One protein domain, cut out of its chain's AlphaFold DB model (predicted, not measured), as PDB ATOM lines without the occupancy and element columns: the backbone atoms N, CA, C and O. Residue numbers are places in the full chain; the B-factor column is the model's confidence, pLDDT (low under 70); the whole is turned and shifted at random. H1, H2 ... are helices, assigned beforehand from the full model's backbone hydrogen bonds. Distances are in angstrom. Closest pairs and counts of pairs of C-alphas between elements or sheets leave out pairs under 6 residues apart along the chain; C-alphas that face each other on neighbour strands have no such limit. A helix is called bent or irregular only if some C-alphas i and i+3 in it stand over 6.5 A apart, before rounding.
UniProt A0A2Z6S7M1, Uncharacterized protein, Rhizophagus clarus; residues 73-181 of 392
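AT A GLANCE: This is residues 73 to 181 of the 392 residues of an uncharacterized protein of Rhizophagus clarus (UniProt A0A2Z6S7M1). Three helices running the same way, H2, H5 and H7, lie side by side in one layer, and a second layer of H1, H4 and H6 packs over them, with short H3 near the last residues of H2. The chain goes back and forth between the layers, most clearly in two helical hairpins, H4 with H5 and H6 with H7. The printed part has 109 residues with seven named helices, H1 to H7 in order, and no named strand; the class is all helix. It is compact, with a radius of gyration of the C-alphas of 13.8 A, and flat, spanning 42 by 39 by 18 A.

HOW THE PARTS SIT: Start at H1, residues 73 to 76, which only just touches H2, residues 85 to 103, with 3 pairs of C-alphas within 8 A; the closest are those of Leu 74 and Leu 95, 7.0 A apart. H3, residues 110 to 113, touches H2 at its residues 99 to 103 alone, closest at C-alphas 103 and 113, 4.8 A. Next come H4, residues 119 to 131, and H5, residues 134 to 141, a hairpin: they touch, opposite ways at 36 degrees, only just a steep tilt, closest at C-alphas 128 and 135, 6.0 A. H5 also touches residues 89 to 96 of H2, the same way at a shallow tilt of 26 degrees, closest at C-alphas 89 and 135, 6.5 A. H2 and H4 are apart. H6, residues 148 to 155, touches H4, the same way at a shallow tilt of 19 degrees, closest at C-alphas 126 and 154, 7.0 A. H7, residues 162 to 178, makes a hairpin with H6, a shallow tilt of 24 degrees, closest at C-alphas 151 and 175, 6.8 A. H7 touches H5 the same way at a shallow tilt of 17 degrees, closest at C-alphas 134 and 167, 5.4 A. Every O i to N i+4 pair is within hydrogen-bond range in H2, H4 and H6; in H5 3 of 4 are and in H7 11 of 13, while H1 and H3 are too short for such a pair.

IN THESE COORDINATES: Find C-alpha 73 at (76.524, 114.423, 134.254), where H1 begins; H1 measures 5.0 A. H2 runs 26.5 A from C-alpha 85 at (81.528, 105.320, 146.650). H3 measures 5.1 A, H4 18.8 A, H5 11.3 A and H6 10.6 A. H7, 25.1 A, ends at C-alpha 178 at (96.672, 97.198, 127.277); it is irregular, with C-alphas 163 and 166 7.8 A apart.

THE WHOLE: The two C-alphas farthest apart, those of Lys 106 and Lys 162, are 43.2 A from each other. The printed part has no cut, and no link is long. Look for pLDDT under 70 at residues 79 to 82, 147 to 166, 169, 172 to 173 and 175 to 181; the mean of the printed part is 78.5.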
ATOM      1  N   ASP A  73      76.894 115.371 133.204       90.44
ATOM      2  CA  ASP A  73      76.524 114.423 134.254       90.44
ATOM      3  C   ASP A  73      77.675 113.484 134.630       90.44
ATOM      4  O   ASP A  73      77.843 113.200 135.818       90.44
ATOM      5  N   LEU A  74      78.532 113.101 133.675       91.94
ATOM      6  CA  LEU A  74      79.789 112.401 133.967       91.94
ATOM      7  C   LEU A  74      80.694 113.234 134.892       91.94
ATOM      8  O   LEU A  74      81.191 112.723 135.897       91.94
ATOM      9  N   HIS A  75      80.846 114.535 134.635       88.56
ATOM     10  CA  HIS A  75      81.601 115.438 135.523       88.56
ATOM     11  C   HIS A  75      81.037 115.510 136.946       88.56
ATOM     12  O   HIS A  75      81.781 115.641 137.919       88.56
ATOM     13  N   LYS A  76      79.712 115.415 137.097       87.44
ATOM     14  CA  LYS A  76      79.038 115.520 138.400       87.44
ATOM     15  C   LYS A  76      79.167 114.268 139.269       87.44
ATOM     16  O   LYS A  76      78.852 114.364 140.455       87.44
ATOM     17  N   VAL A  77      79.615 113.131 138.727       89.56
ATOM     18  CA  VAL A  77      79.784 111.879 139.494       89.56
ATOM     19  C   VAL A  77      80.680 112.090 140.722       89.56
ATOM     20  O   VAL A  77      80.349 111.606 141.797       89.56
ATOM     21  N   LEU A  78      81.757 112.876 140.605       80.56
ATOM     22  CA  LEU A  78      82.700 113.109 141.709       80.56
ATOM     23  C   LEU A  78      82.213 114.086 142.791       80.56
ATOM     24  O   LEU A  78      82.719 114.055 143.908       80.56
ATOM     25  N   LYS A  79      81.290 115.003 142.477       69.69
ATOM     26  CA  LYS A  79      81.053 116.196 143.315       69.69
ATOM     27  C   LYS A  79      79.899 116.096 144.305       69.69
ATOM     28  O   LYS A  79      79.740 116.997 145.126       69.69
ATOM     29  N   ARG A  80      79.082 115.044 144.261       63.97
ATOM     30  CA  ARG A  80      77.994 114.898 145.234       63.97
ATOM     31  C   ARG A  80      78.536 114.314 146.533       63.97
ATOM     32  O   ARG A  80      78.690 113.106 146.676       63.97
ATOM     33  N   THR A  81      78.803 115.217 147.472       57.84
ATOM     34  CA  THR A  81      79.369 114.957 148.805       57.84
ATOM     35  C   THR A  81      78.578 113.945 149.632       57.84
ATOM     36  O   THR A  81      79.156 113.312 150.504       57.84
ATOM     37  N   ASN A  82      77.290 113.754 149.332       66.81
ATOM     38  CA  ASN A  82      76.403 112.876 150.096       66.81
ATOM     39  C   ASN A  82      76.258 111.470 149.479       66.81
ATOM     40  O   ASN A  82      75.596 110.624 150.069       66.81
ATOM     41  N   GLU A  83      76.827 111.219 148.292       80.19
ATOM     42  CA  GLU A  83      76.786 109.899 147.642       80.19
ATOM     43  C   GLU A  83      77.985 109.050 148.109       80.19
ATOM     44  O   GLU A  83      79.133 109.514 148.054       80.19
ATOM     45  N   THR A  84      77.724 107.806 148.533       85.06
ATOM     46  CA  THR A  84      78.765 106.816 148.867       85.06
ATOM     47  C   THR A  84      79.533 106.384 147.616       85.06
ATOM     48  O   THR A  84      79.060 106.545 146.488       85.06
ATOM     49  N   GLU A  85      80.717 105.792 147.783       83.88
ATOM     50  CA  GLU A  85      81.528 105.320 146.650       83.88
ATOM     51  C   GLU A  85      80.772 104.323 145.763       83.88
ATOM     52  O   GLU A  85      80.749 104.483 144.542       83.88
ATOM     53  N   SER A  86      80.061 103.370 146.375       86.50
ATOM     54  CA  SER A  86      79.233 102.399 145.653       86.50
ATOM     55  C   SER A  86      78.098 103.060 144.865       86.50
ATOM     56  O   SER A  86      77.788 102.618 143.759       86.50
ATOM     57  N   GLN A  87      77.480 104.122 145.396       89.00
ATOM     58  CA  GLN A  87      76.434 104.861 144.681       89.00
ATOM     59  C   GLN A  87      77.003 105.597 143.463       89.00
ATOM     60  O   GLN A  87      76.371 105.623 142.404       89.00
ATOM     61  N   ARG A  88      78.212 106.161 143.582       89.94
ATOM     62  CA  ARG A  88      78.899 106.817 142.459       89.94
ATOM     63  C   ARG A  88      79.278 105.825 141.366       89.94
ATOM     64  O   ARG A  88      79.099 106.140 140.191       89.94
ATOM     65  N   GLU A  89      79.759 104.637 141.733       91.56
ATOM     66  CA  GLU A  89      80.052 103.571 140.771       91.56
ATOM     67  C   GLU A  89      78.814 103.160 139.976       91.56
ATOM     68  O   GLU A  89      78.865 103.104 138.746       91.56
ATOM     69  N   GLU A  90      77.698 102.904 140.659       92.56
ATOM     70  CA  GLU A  90      76.471 102.456 140.000       92.56
ATOM     71  C   GLU A  90      75.916 103.532 139.063       92.56
ATOM     72  O   GLU A  90      75.598 103.280 137.900       92.56
ATOM     73  N   LYS A  91      75.915 104.782 139.521       93.06
ATOM     74  CA  LYS A  91      75.550 105.931 138.695       93.06
ATOM     75  C   LYS A  91      76.442 106.068 137.464       93.06
ATOM     76  O   LYS A  91      75.936 106.333 136.374       93.06
ATOM     77  N   LEU A  92      77.754 105.877 137.613       94.94
ATOM     78  CA  LEU A  92      78.674 105.893 136.481       94.94
ATOM     79  C   LEU A  92      78.353 104.760 135.500       94.94
ATOM     80  O   LEU A  92      78.302 105.012 134.301       94.94
ATOM     81  N   ARG A  93      78.060 103.541 135.969       94.50
ATOM     82  CA  ARG A  93      77.652 102.428 135.089       94.50
ATOM     83  C   ARG A  93      76.400 102.766 134.285       94.50
ATOM     84  O   ARG A  93      76.395 102.572 133.069       94.50
ATOM     85  N   LEU A  94      75.378 103.336 134.925       94.75
ATOM     86  CA  LEU A  94      74.157 103.785 134.248       94.75
ATOM     87  C   LEU A  94      74.454 104.858 133.190       94.75
ATOM     88  O   LEU A  94      73.984 104.756 132.055       94.75
ATOM     89  N   LEU A  95      75.280 105.854 133.528       95.00
ATOM     90  CA  LEU A  95      75.690 106.903 132.591       95.00
ATOM     91  C   LEU A  95      76.502 106.351 131.415       95.00
ATOM     92  O   LEU A  95      76.286 106.783 130.285       95.00
ATOM     93  N   LEU A  96      77.394 105.383 131.639       93.56
ATOM     94  CA  LEU A  96      78.195 104.756 130.582       93.56
ATOM     95  C   LEU A  96      77.356 103.856 129.672       93.56
ATOM     96  O   LEU A  96      77.570 103.842 128.458       93.56
ATOM     97  N   ASN A  97      76.361 103.159 130.220       92.56
ATOM     98  CA  ASN A  97      75.391 102.413 129.420       92.56
ATOM     99  C   ASN A  97      74.579 103.355 128.528       92.56
ATOM    100  O   ASN A  97      74.469 103.111 127.323       92.56
ATOM    101  N   LYS A  98      74.096 104.471 129.088       92.81
ATOM    102  CA  LYS A  98      73.412 105.509 128.314       92.81
ATOM    103  C   LYS A  98      74.334 106.103 127.247       92.81
ATOM    104  O   LYS A  98      73.953 106.154 126.086       92.81
ATOM    105  N   LEU A  99      75.577 106.451 127.591       91.94
ATOM    106  CA  LEU A  99      76.592 106.937 126.646       91.94
ATOM    107  C   LEU A  99      76.777 105.984 125.461       91.94
ATOM    108  O   LEU A  99      76.815 106.421 124.311       91.94
ATOM    109  N   LYS A 100      76.861 104.677 125.733       89.00
ATOM    110  CA  LYS A 100      77.012 103.640 124.708       89.00
ATOM    111  C   LYS A 100      75.786 103.569 123.797       89.00
ATOM    112  O   LYS A 100      75.953 103.593 122.581       89.00
ATOM    113  N   GLN A 101      74.578 103.535 124.360       89.62
ATOM    114  CA  GLN A 101      73.328 103.525 123.588       89.62
ATOM    115  C   GLN A 101      73.209 104.768 122.697       89.62
ATOM    116  O   GLN A 101      72.985 104.659 121.492       89.62
ATOM    117  N   GLU A 102      73.454 105.941 123.278       89.44
ATOM    118  CA  GLU A 102      73.380 107.226 122.590       89.44
ATOM    119  C   GLU A 102      74.414 107.354 121.468       89.44
ATOM    120  O   GLU A 102      74.117 107.880 120.395       89.44
ATOM    121  N   SER A 103      75.615 106.801 121.663       88.94
ATOM    122  CA  SER A 103      76.665 106.804 120.638       88.94
ATOM    123  C   SER A 103      76.315 105.993 119.384       88.94
ATOM    124  O   SER A 103      76.807 106.311 118.302       88.94
ATOM    125  N   CYS A 104      75.432 104.993 119.503       87.62
ATOM    126  CA  CYS A 104      75.024 104.123 118.398       87.62
ATOM    127  C   CYS A 104      73.882 104.703 117.545       87.62
ATOM    128  O   CYS A 104      73.578 104.161 116.480       87.62
ATOM    129  N   LYS A 105      73.231 105.799 117.964       89.50
ATOM    130  CA  LYS A 105      72.143 106.406 117.181       89.50
ATOM    131  C   LYS A 105      72.676 106.933 115.838       89.50
ATOM    132  O   LYS A 105      73.670 107.657 115.783       89.50
ATOM    133  N   LYS A 106      71.958 106.673 114.733       84.50
ATOM    134  CA  LYS A 106      72.344 107.104 113.364       84.50
ATOM    135  C   LYS A 106      72.677 108.603 113.285       84.50
ATOM    136  O   LYS A 106      73.674 109.004 112.678       84.50
ATOM    137  N   LYS A 107      71.866 109.426 113.956       86.12
ATOM    138  CA  LYS A 107      72.009 110.888 114.016       86.12
ATOM    139  C   LYS A 107      72.803 111.391 115.237       86.12
ATOM    140  O   LYS A 107      72.809 112.595 115.462       86.12
ATOM    141  N   ALA A 108      73.478 110.531 116.008       85.56
ATOM    142  CA  ALA A 108      74.211 110.938 117.212       85.56
ATOM    143  C   ALA A 108      75.188 112.097 116.948       85.56
ATOM    144  O   ALA A 108      75.828 112.168 115.893       85.56
ATOM    145  N   PHE A 109      75.306 112.998 117.923       87.50
ATOM    146  CA  PHE A 109      76.205 114.144 117.833       87.50
ATOM    147  C   PHE A 109      77.673 113.694 117.766       87.50
ATOM    148  O   PHE A 109      78.044 112.667 118.336       87.50
ATOM    149  N   LYS A 110      78.533 114.465 117.086       87.06
ATOM    150  CA  LYS A 110      79.925 114.060 116.801       87.06
ATOM    151  C   LYS A 110      80.738 113.721 118.063       87.06
ATOM    152  O   LYS A 110      81.514 112.768 118.044       87.06
ATOM    153  N   TYR A 111      80.500 114.433 119.171       83.75
ATOM    154  CA  TYR A 111      81.161 114.171 120.457       83.75
ATOM    155  C   TYR A 111      80.745 112.830 121.076       83.75
ATOM    156  O   TYR A 111      81.572 112.194 121.723       83.75
ATOM    157  N   LEU A 112      79.505 112.376 120.849       87.81
ATOM    158  CA  LEU A 112      79.036 111.059 121.290       87.81
ATOM    159  C   LEU A 112      79.563 109.948 120.386       87.81
ATOM    160  O   LEU A 112      80.021 108.933 120.891       87.81
ATOM    161  N   LYS A 113      79.564 110.131 119.059       86.00
ATOM    162  CA  LYS A 113      80.044 109.093 118.124       86.00
ATOM    163  C   LYS A 113      81.491 108.677 118.387       86.00
ATOM    164  O   LYS A 113      81.818 107.503 118.272       86.00
ATOM    165  N   ASN A 114      82.342 109.629 118.767       83.75
ATOM    166  CA  ASN A 114      83.755 109.379 119.044       83.75
ATOM    167  C   ASN A 114      84.113 109.650 120.514       83.75
ATOM    168  O   ASN A 114      85.219 110.101 120.822       83.75
ATOM    169  N   TRP A 115      83.168 109.400 121.432       86.06
ATOM    170  CA  TRP A 115      83.329 109.744 122.846       86.06
ATOM    171  C   TRP A 115      84.573 109.108 123.466       86.06
ATOM    172  O   TRP A 115      85.212 109.742 124.291       86.06
ATOM    173  N   ARG A 116      84.970 107.907 123.025       82.19
ATOM    174  CA  ARG A 116      86.139 107.163 123.537       82.19
ATOM    175  C   ARG A 116      87.469 107.900 123.360       82.19
ATOM    176  O   ARG A 116      88.396 107.643 124.117       82.19
ATOM    177  N   ASN A 117      87.549 108.786 122.366       76.44
ATOM    178  CA  ASN A 117      88.746 109.550 122.003       76.44
ATOM    179  C   ASN A 117      88.618 111.046 122.312       76.44
ATOM    180  O   ASN A 117      89.543 111.819 122.056       76.44
ATOM    181  N   ASN A 118      87.465 111.471 122.826       81.75
ATOM    182  CA  ASN A 118      87.140 112.875 122.992       81.75
ATOM    183  C   ASN A 118      88.030 113.551 124.045       81.75
ATOM    184  O   ASN A 118      88.300 112.977 125.097       81.75
ATOM    185  N   SER A 119      88.449 114.793 123.814       81.94
ATOM    186  CA  SER A 119      89.222 115.551 124.804       81.94
ATOM    187  C   SER A 119      88.468 115.732 126.126       81.94
ATOM    188  O   SER A 119      89.094 115.717 127.181       81.94
ATOM    189  N   GLU A 120      87.133 115.810 126.106       86.12
ATOM    190  CA  GLU A 120      86.334 115.938 127.327       86.12
ATOM    191  C   GLU A 120      86.394 114.691 128.208       86.12
ATOM    192  O   GLU A 120      86.544 114.801 129.424       86.12
ATOM    193  N   ILE A 121      86.338 113.498 127.607       87.94
ATOM    194  CA  ILE A 121      86.425 112.255 128.377       87.94
ATOM    195  C   ILE A 121      87.826 112.066 128.972       87.94
ATOM    196  O   ILE A 121      87.955 111.491 130.048       87.94
ATOM    197  N   LYS A 122      88.873 112.599 128.319       86.12
ATOM    198  CA  LYS A 122      90.243 112.591 128.854       86.12
ATOM    199  C   LYS A 122      90.337 113.432 130.126       86.12
ATOM    200  O   LYS A 122      90.964 113.003 131.085       86.12
ATOM    201  N   LEU A 123      89.682 114.594 130.154       85.62
ATOM    202  CA  LEU A 123      89.621 115.439 131.351       85.62
ATOM    203  C   LEU A 123      88.866 114.744 132.486       85.62
ATOM    204  O   LEU A 123      89.375 114.688 133.600       85.62
ATOM    205  N   ILE A 124      87.709 114.144 132.182       89.38
ATOM    206  CA  ILE A 124      86.933 113.356 133.154       89.38
ATOM    207  C   ILE A 124      87.787 112.220 133.731       89.38
ATOM    208  O   ILE A 124      87.787 112.008 134.940       89.38
ATOM    209  N   PHE A 125      88.545 111.516 132.886       91.06
ATOM    210  CA  PHE A 125      89.441 110.447 133.323       91.06
ATOM    211  C   PHE A 125      90.519 110.951 134.292       91.06
ATOM    212  O   PHE A 125      90.754 110.313 135.311       91.06
ATOM    213  N   ILE A 126      91.157 112.092 134.013       85.06
ATOM    214  CA  ILE A 126      92.183 112.668 134.900       85.06
ATOM    215  C   ILE A 126      91.572 113.079 136.242       85.06
ATOM    216  O   ILE A 126      92.146 112.786 137.290       85.06
ATOM    217  N   ASP A 127      90.397 113.711 136.227       87.62
ATOM    218  CA  ASP A 127      89.698 114.079 137.457       87.62
ATOM    219  C   ASP A 127      89.349 112.825 138.273       87.62
ATOM    220  O   ASP A 127      89.604 112.766 139.477       87.62
ATOM    221  N   TYR A 128      88.831 111.779 137.626       92.19
ATOM    222  CA  TYR A 128      88.546 110.507 138.291       92.19
ATOM    223  C   TYR A 128      89.819 109.887 138.864       92.19
ATOM    224  O   TYR A 128      89.818 109.486 140.022       92.19
ATOM    225  N   LEU A 129      90.918 109.877 138.112       85.94
ATOM    226  CA  LEU A 129      92.191 109.328 138.564       85.94
ATOM    227  C   LEU A 129      92.736 110.077 139.782       85.94
ATOM    228  O   LEU A 129      93.265 109.467 140.703       85.94
ATOM    229  N   LYS A 130      92.577 111.399 139.809       81.69
ATOM    230  CA  LYS A 130      93.034 112.243 140.909       81.69
ATOM    231  C   LYS A 130      92.222 112.044 142.190       81.69
ATOM    232  O   LYS A 130      92.793 112.077 143.281       81.69
ATOM    233  N   TYR A 131      90.902 111.893 142.078       84.38
ATOM    234  CA  TYR A 131      90.000 111.929 143.237       84.38
ATOM    235  C   TYR A 131      89.454 110.558 143.656       84.38
ATOM    236  O   TYR A 131      89.321 110.316 144.852       84.38
ATOM    237  N   GLN A 132      89.137 109.673 142.706       88.56
ATOM    238  CA  GLN A 132      88.586 108.335 142.955       88.56
ATOM    239  C   GLN A 132      88.945 107.357 141.802       88.56
ATOM    240  O   GLN A 132      88.080 107.020 140.983       88.56
ATOM    241  N   PRO A 133      90.214 106.894 141.713       85.00
ATOM    242  CA  PRO A 133      90.733 106.065 140.620       85.00
ATOM    243  C   PRO A 133      89.880 104.856 140.223       85.00
ATOM    244  O   PRO A 133      89.834 104.498 139.049       85.00
ATOM    245  N   ARG A 134      89.141 104.254 141.163       87.56
ATOM    246  CA  ARG A 134      88.207 103.150 140.896       87.56
ATOM    247  C   ARG A 134      87.245 103.434 139.737       87.56
ATOM    248  O   ARG A 134      86.947 102.553 138.930       87.56
ATOM    249  N   LEU A 135      86.800 104.684 139.599       93.44
ATOM    250  CA  LEU A 135      85.909 105.112 138.519       93.44
ATOM    251  C   LEU A 135      86.582 105.036 137.134       93.44
ATOM    252  O   LEU A 135      85.913 104.765 136.134       93.44
ATOM    253  N   CYS A 136      87.907 105.200 137.058       92.12
ATOM    254  CA  CYS A 136      88.669 105.025 135.819       92.12
ATOM    255  C   CYS A 136      88.614 103.582 135.310       92.12
ATOM    256  O   CYS A 136      88.544 103.368 134.101       92.12
ATOM    257  N   ILE A 137      88.578 102.590 136.203       87.62
ATOM    258  CA  ILE A 137      88.450 101.176 135.821       87.62
ATOM    259  C   ILE A 137      87.132 100.951 135.069       87.62
ATOM    260  O   ILE A 137      87.110 100.276 134.038       87.62
ATOM    261  N   LEU A 138      86.037 101.555 135.542       91.75
ATOM    262  CA  LEU A 138      84.730 101.482 134.879       91.75
ATOM    263  C   LEU A 138      84.751 102.161 133.501       91.75
ATOM    264  O   LEU A 138      84.240 101.590 132.536       91.75
ATOM    265  N   LEU A 139      85.398 103.326 133.379       90.94
ATOM    266  CA  LEU A 139      85.596 103.996 132.087       90.94
ATOM    267  C   LEU A 139      86.381 103.126 131.098       90.94
ATOM    268  O   LEU A 139      85.986 102.993 129.937       90.94
ATOM    269  N   ILE A 140      87.471 102.503 131.554       88.44
ATOM    270  CA  ILE A 140      88.300 101.618 130.729       88.44
ATOM    271  C   ILE A 140      87.486 100.406 130.262       88.44
ATOM    272  O   ILE A 140      87.486 100.103 129.067       88.44
ATOM    273  N   LYS A 141      86.731  99.763 131.166       86.50
ATOM    274  CA  LYS A 141      85.834  98.641 130.834       86.50
ATOM    275  C   LYS A 141      84.748  99.030 129.827       86.50
ATOM    276  O   LYS A 141      84.390  98.222 128.975       86.50
ATOM    277  N   ALA A 142      84.259 100.271 129.866       86.44
ATOM    278  CA  ALA A 142      83.300 100.788 128.889       86.44
ATOM    279  C   ALA A 142      83.910 101.084 127.500       86.44
ATOM    280  O   ALA A 142      83.183 101.422 126.561       86.44
ATOM    281  N   GLY A 143      85.229 100.929 127.343       82.94
ATOM    282  CA  GLY A 143      85.934 101.076 126.071       82.94
ATOM    283  C   GLY A 143      86.628 102.422 125.884       82.94
ATOM    284  O   GLY A 143      86.943 102.768 124.747       82.94
ATOM    285  N   PHE A 144      86.873 103.181 126.959       85.69
ATOM    286  CA  PHE A 144      87.719 104.375 126.902       85.69
ATOM    287  C   PHE A 144      89.071 104.055 126.247       85.69
ATOM    288  O   PHE A 144      89.708 103.030 126.547       85.69
ATOM    289  N   ASN A 145      89.494 104.909 125.312       78.81
ATOM    290  CA  ASN A 145      90.739 104.683 124.603       78.81
ATOM    291  C   ASN A 145      91.912 105.168 125.450       78.81
ATOM    292  O   ASN A 145      92.003 106.344 125.796       78.81
ATOM    293  N   ILE A 146      92.817 104.247 125.762       73.06
ATOM    294  CA  ILE A 146      94.023 104.564 126.513       73.06
ATOM    295  C   ILE A 146      95.103 104.828 125.466       73.06
ATOM    296  O   ILE A 146      95.403 103.958 124.658       73.06
ATOM    297  N   THR A 147      95.646 106.040 125.474       66.31
ATOM    298  CA  THR A 147      96.721 106.493 124.572       66.31
ATOM    299  C   THR A 147      97.985 106.757 125.384       66.31
ATOM    300  O   THR A 147      97.895 106.892 126.608       66.31
ATOM    301  N   GLU A 148      99.148 106.807 124.736       53.34
ATOM    302  CA  GLU A 148     100.425 107.057 125.422       53.34
ATOM    303  C   GLU A 148     100.387 108.363 126.230       53.34
ATOM    304  O   GLU A 148     100.790 108.379 127.389       53.34
ATOM    305  N   ASP A 149      99.781 109.420 125.682       58.59
ATOM    306  CA  ASP A 149      99.583 110.696 126.381       58.59
ATOM    307  C   ASP A 149      98.793 110.537 127.684       58.59
ATOM    308  O   ASP A 149      99.121 111.141 128.702       58.59
ATOM    309  N   ILE A 150      97.741 109.712 127.671       67.69
ATOM    310  CA  ILE A 150      96.908 109.469 128.855       67.69
ATOM    311  C   ILE A 150      97.687 108.651 129.884       67.69
ATOM    312  O   ILE A 150      97.557 108.910 131.074       67.69
ATOM    313  N   LEU A 151      98.509 107.694 129.446       60.84
ATOM    314  CA  LEU A 151      99.401 106.950 130.333       60.84
ATOM    315  C   LEU A 151     100.432 107.875 130.993       60.84
ATOM    316  O   LEU A 151     100.605 107.818 132.206       60.84
ATOM    317  N   LEU A 152     101.066 108.764 130.226       54.41
ATOM    318  CA  LEU A 152     102.010 109.748 130.759       54.41
ATOM    319  C   LEU A 152     101.339 110.713 131.742       54.41
ATOM    320  O   LEU A 152     101.889 111.000 132.803       54.41
ATOM    321  N   LEU A 153     100.137 111.192 131.419       60.16
ATOM    322  CA  LEU A 153      99.340 112.012 132.329       60.16
ATOM    323  C   LEU A 153      98.979 111.246 133.601       60.16
ATOM    324  O   LEU A 153      99.104 111.798 134.692       60.16
ATOM    325  N   ALA A 154      98.580 109.980 133.472       64.75
ATOM    326  CA  ALA A 154      98.226 109.143 134.605       64.75
ATOM    327  C   ALA A 154      99.408 108.960 135.555       64.75
ATOM    328  O   ALA A 154      99.259 109.239 136.735       64.75
ATOM    329  N   LEU A 155     100.590 108.618 135.031       55.47
ATOM    330  CA  LEU A 155     101.828 108.473 135.807       55.47
ATOM    331  C   LEU A 155     102.241 109.754 136.550       55.47
ATOM    332  O   LEU A 155     102.876 109.675 137.599       55.47
ATOM    333  N   ASN A 156     101.888 110.922 136.009       53.19
ATOM    334  CA  ASN A 156     102.184 112.233 136.588       53.19
ATOM    335  C   ASN A 156     101.056 112.780 137.483       53.19
ATOM    336  O   ASN A 156     101.170 113.899 137.989       53.19
ATOM    337  N   THR A 157      99.948 112.052 137.642       57.88
ATOM    338  CA  THR A 157      98.793 112.531 138.404       57.88
ATOM    339  C   THR A 157      99.019 112.327 139.898       57.88
ATOM    340  O   THR A 157      99.219 111.209 140.360       57.88
ATOM    341  N   ASP A 158      98.938 113.415 140.661       57.06
ATOM    342  CA  ASP A 158      98.983 113.368 142.120       57.06
ATOM    343  C   ASP A 158      97.589 113.077 142.696       57.06
ATOM    344  O   ASP A 158      96.634 113.829 142.458       57.06
ATOM    345  N   ILE A 159      97.465 111.973 143.433       65.19
ATOM    346  CA  ILE A 159      96.201 111.527 144.025       65.19
ATOM    347  C   ILE A 159      95.842 112.397 145.234       65.19
ATOM    348  O   ILE A 159      96.598 112.533 146.190       65.19
ATOM    349  N   SER A 160      94.639 112.971 145.228       68.81
ATOM    350  CA  SER A 160      94.192 113.870 146.302       68.81
ATOM    351  C   SER A 160      93.792 113.127 147.577       68.81
ATOM    352  O   SER A 160      93.879 113.690 148.665       68.81
ATOM    353  N   ASN A 161      93.358 111.868 147.460       64.62
ATOM    354  CA  ASN A 161      93.000 111.021 148.593       64.62
ATOM    355  C   ASN A 161      93.832 109.731 148.574       64.62
ATOM    356  O   ASN A 161      93.623 108.853 147.735       64.62
ATOM    357  N   LYS A 162      94.756 109.609 149.534       60.44
ATOM    358  CA  LYS A 162      95.686 108.472 149.645       60.44
ATOM    359  C   LYS A 162      94.988 107.139 149.938       60.44
ATOM    360  O   LYS A 162      95.589 106.098 149.705       60.44
ATOM    361  N   ASN A 163      93.729 107.149 150.377       65.06
ATOM    362  CA  ASN A 163      92.959 105.920 150.583       65.06
ATOM    363  C   ASN A 163      92.687 105.154 149.273       65.06
ATOM    364  O   ASN A 163      92.400 103.966 149.328       65.06
ATOM    365  N   HIS A 164      92.812 105.801 148.107       67.62
ATOM    366  CA  HIS A 164      92.588 105.178 146.792       67.62
ATOM    367  C   HIS A 164      93.879 104.780 146.063       67.62
ATOM    368  O   HIS A 164      93.882 104.588 144.847       67.62
ATOM    369  N   ILE A 165      94.998 104.694 146.780       60.03
ATOM    370  CA  ILE A 165      96.310 104.397 146.195       60.03
ATOM    371  C   ILE A 165      96.355 103.030 145.497       60.03
ATOM    372  O   ILE A 165      96.926 102.914 144.414       60.03
ATOM    373  N   ASP A 166      95.689 102.024 146.064       59.88
ATOM    374  CA  ASP A 166      95.626 100.678 145.489       59.88
ATOM    375  C   ASP A 166      94.863 100.690 144.155       59.88
ATOM    376  O   ASP A 166      95.345 100.152 143.157       59.88
ATOM    377  N   ASP A 167      93.728 101.397 144.100       73.81
ATOM    378  CA  ASP A 167      92.953 101.572 142.868       73.81
ATOM    379  C   ASP A 167      93.744 102.342 141.800       73.81
ATOM    380  O   ASP A 167      93.641 102.044 140.610       73.81
ATOM    381  N   TYR A 168      94.551 103.330 142.201       71.31
ATOM    382  CA  TYR A 168      95.419 104.071 141.284       71.31
ATOM    383  C   TYR A 168      96.437 103.146 140.603       71.31
ATOM    384  O   TYR A 168      96.568 103.163 139.375       71.31
ATOM    385  N   PHE A 169      97.108 102.282 141.368       59.38
ATOM    386  CA  PHE A 169      98.028 101.297 140.799       59.38
ATOM    387  C   PHE A 169      97.311 100.216 139.984       59.38
ATOM    388  O   PHE A 169      97.856  99.763 138.975       59.38
ATOM    389  N   GLU A 170      96.085  99.835 140.353       74.00
ATOM    390  CA  GLU A 170      95.258  98.941 139.535       74.00
ATOM    391  C   GLU A 170      94.973  99.563 138.158       74.00
ATOM    392  O   GLU A 170      95.173  98.908 137.132       74.00
ATOM    393  N   VAL A 171      94.596 100.846 138.110       74.38
ATOM    394  CA  VAL A 171      94.389 101.580 136.850       74.38
ATOM    395  C   VAL A 171      95.664 101.600 136.009       74.38
ATOM    396  O   VAL A 171      95.609 101.253 134.829       74.38
ATOM    397  N   LEU A 172      96.817 101.941 136.597       67.19
ATOM    398  CA  LEU A 172      98.098 101.938 135.880       67.19
ATOM    399  C   LEU A 172      98.453 100.552 135.330       67.19
ATOM    400  O   LEU A 172      98.886 100.436 134.184       67.19
ATOM    401  N   SER A 173      98.229  99.498 136.117       61.91
ATOM    402  CA  SER A 173      98.452  98.113 135.699       61.91
ATOM    403  C   SER A 173      97.588  97.742 134.490       61.91
ATOM    404  O   SER A 173      98.099  97.235 133.490       61.91
ATOM    405  N   ILE A 174      96.290  98.074 134.523       72.69
ATOM    406  CA  ILE A 174      95.374  97.860 133.392       72.69
ATOM    407  C   ILE A 174      95.855  98.622 132.152       72.69
ATOM    408  O   ILE A 174      95.847  98.072 131.049       72.69
ATOM    409  N   MET A 175      96.274  99.881 132.320       67.56
ATOM    410  CA  MET A 175      96.762 100.700 131.213       67.56
ATOM    411  C   MET A 175      98.007 100.086 130.573       67.56
ATOM    412  O   MET A 175      98.040  99.944 129.354       67.56
ATOM    413  N   LEU A 176      98.988  99.663 131.370       57.53
ATOM    414  CA  LEU A 176     100.228  99.061 130.874       57.53
ATOM    415  C   LEU A 176     100.009  97.712 130.185       57.53
ATOM    416  O   LEU A 176     100.576  97.483 129.116       57.53
ATOM    417  N   ASN A 177      99.135  96.862 130.733       62.81
ATOM    418  CA  ASN A 177      98.761  95.596 130.098       62.81
ATOM    419  C   ASN A 177      98.151  95.826 128.709       62.81
ATOM    420  O   ASN A 177      98.459  95.104 127.765       62.81
ATOM    421  N   LYS A 178      97.319  96.866 128.555       63.59
ATOM    422  CA  LYS A 178      96.672  97.198 127.277       63.59
ATOM    423  C   LYS A 178      97.661  97.648 126.194       63.59
ATOM    424  O   LYS A 178      97.365  97.481 125.015       63.59
ATOM    425  N   PHE A 179      98.824  98.184 126.568       50.88
ATOM    426  CA  PHE A 179      99.884  98.554 125.623       50.88
ATOM    427  C   PHE A 179     100.800  97.387 125.219       50.88
ATOM    428  O   PHE A 179     101.789  97.637 124.538       50.88
ATOM    429  N   ASN A 180     100.497  96.133 125.602       46.75
ATOM    430  CA  ASN A 180     101.333  94.954 125.316       46.75
ATOM    431  C   ASN A 180     102.825  95.214 125.590       46.75
ATOM    432  O   ASN A 180     103.702  94.939 124.776       46.75
ATOM    433  N   LEU A 181     103.107  95.749 126.777       41.78
ATOM    434  CA  LEU A 181     104.462  95.784 127.330       41.78
ATOM    435  C   LEU A 181     104.817  94.498 128.087       41.78
ATOM    436  O   LEU A 181     105.943  94.352 128.552       41.78
TER     437      LEU A 181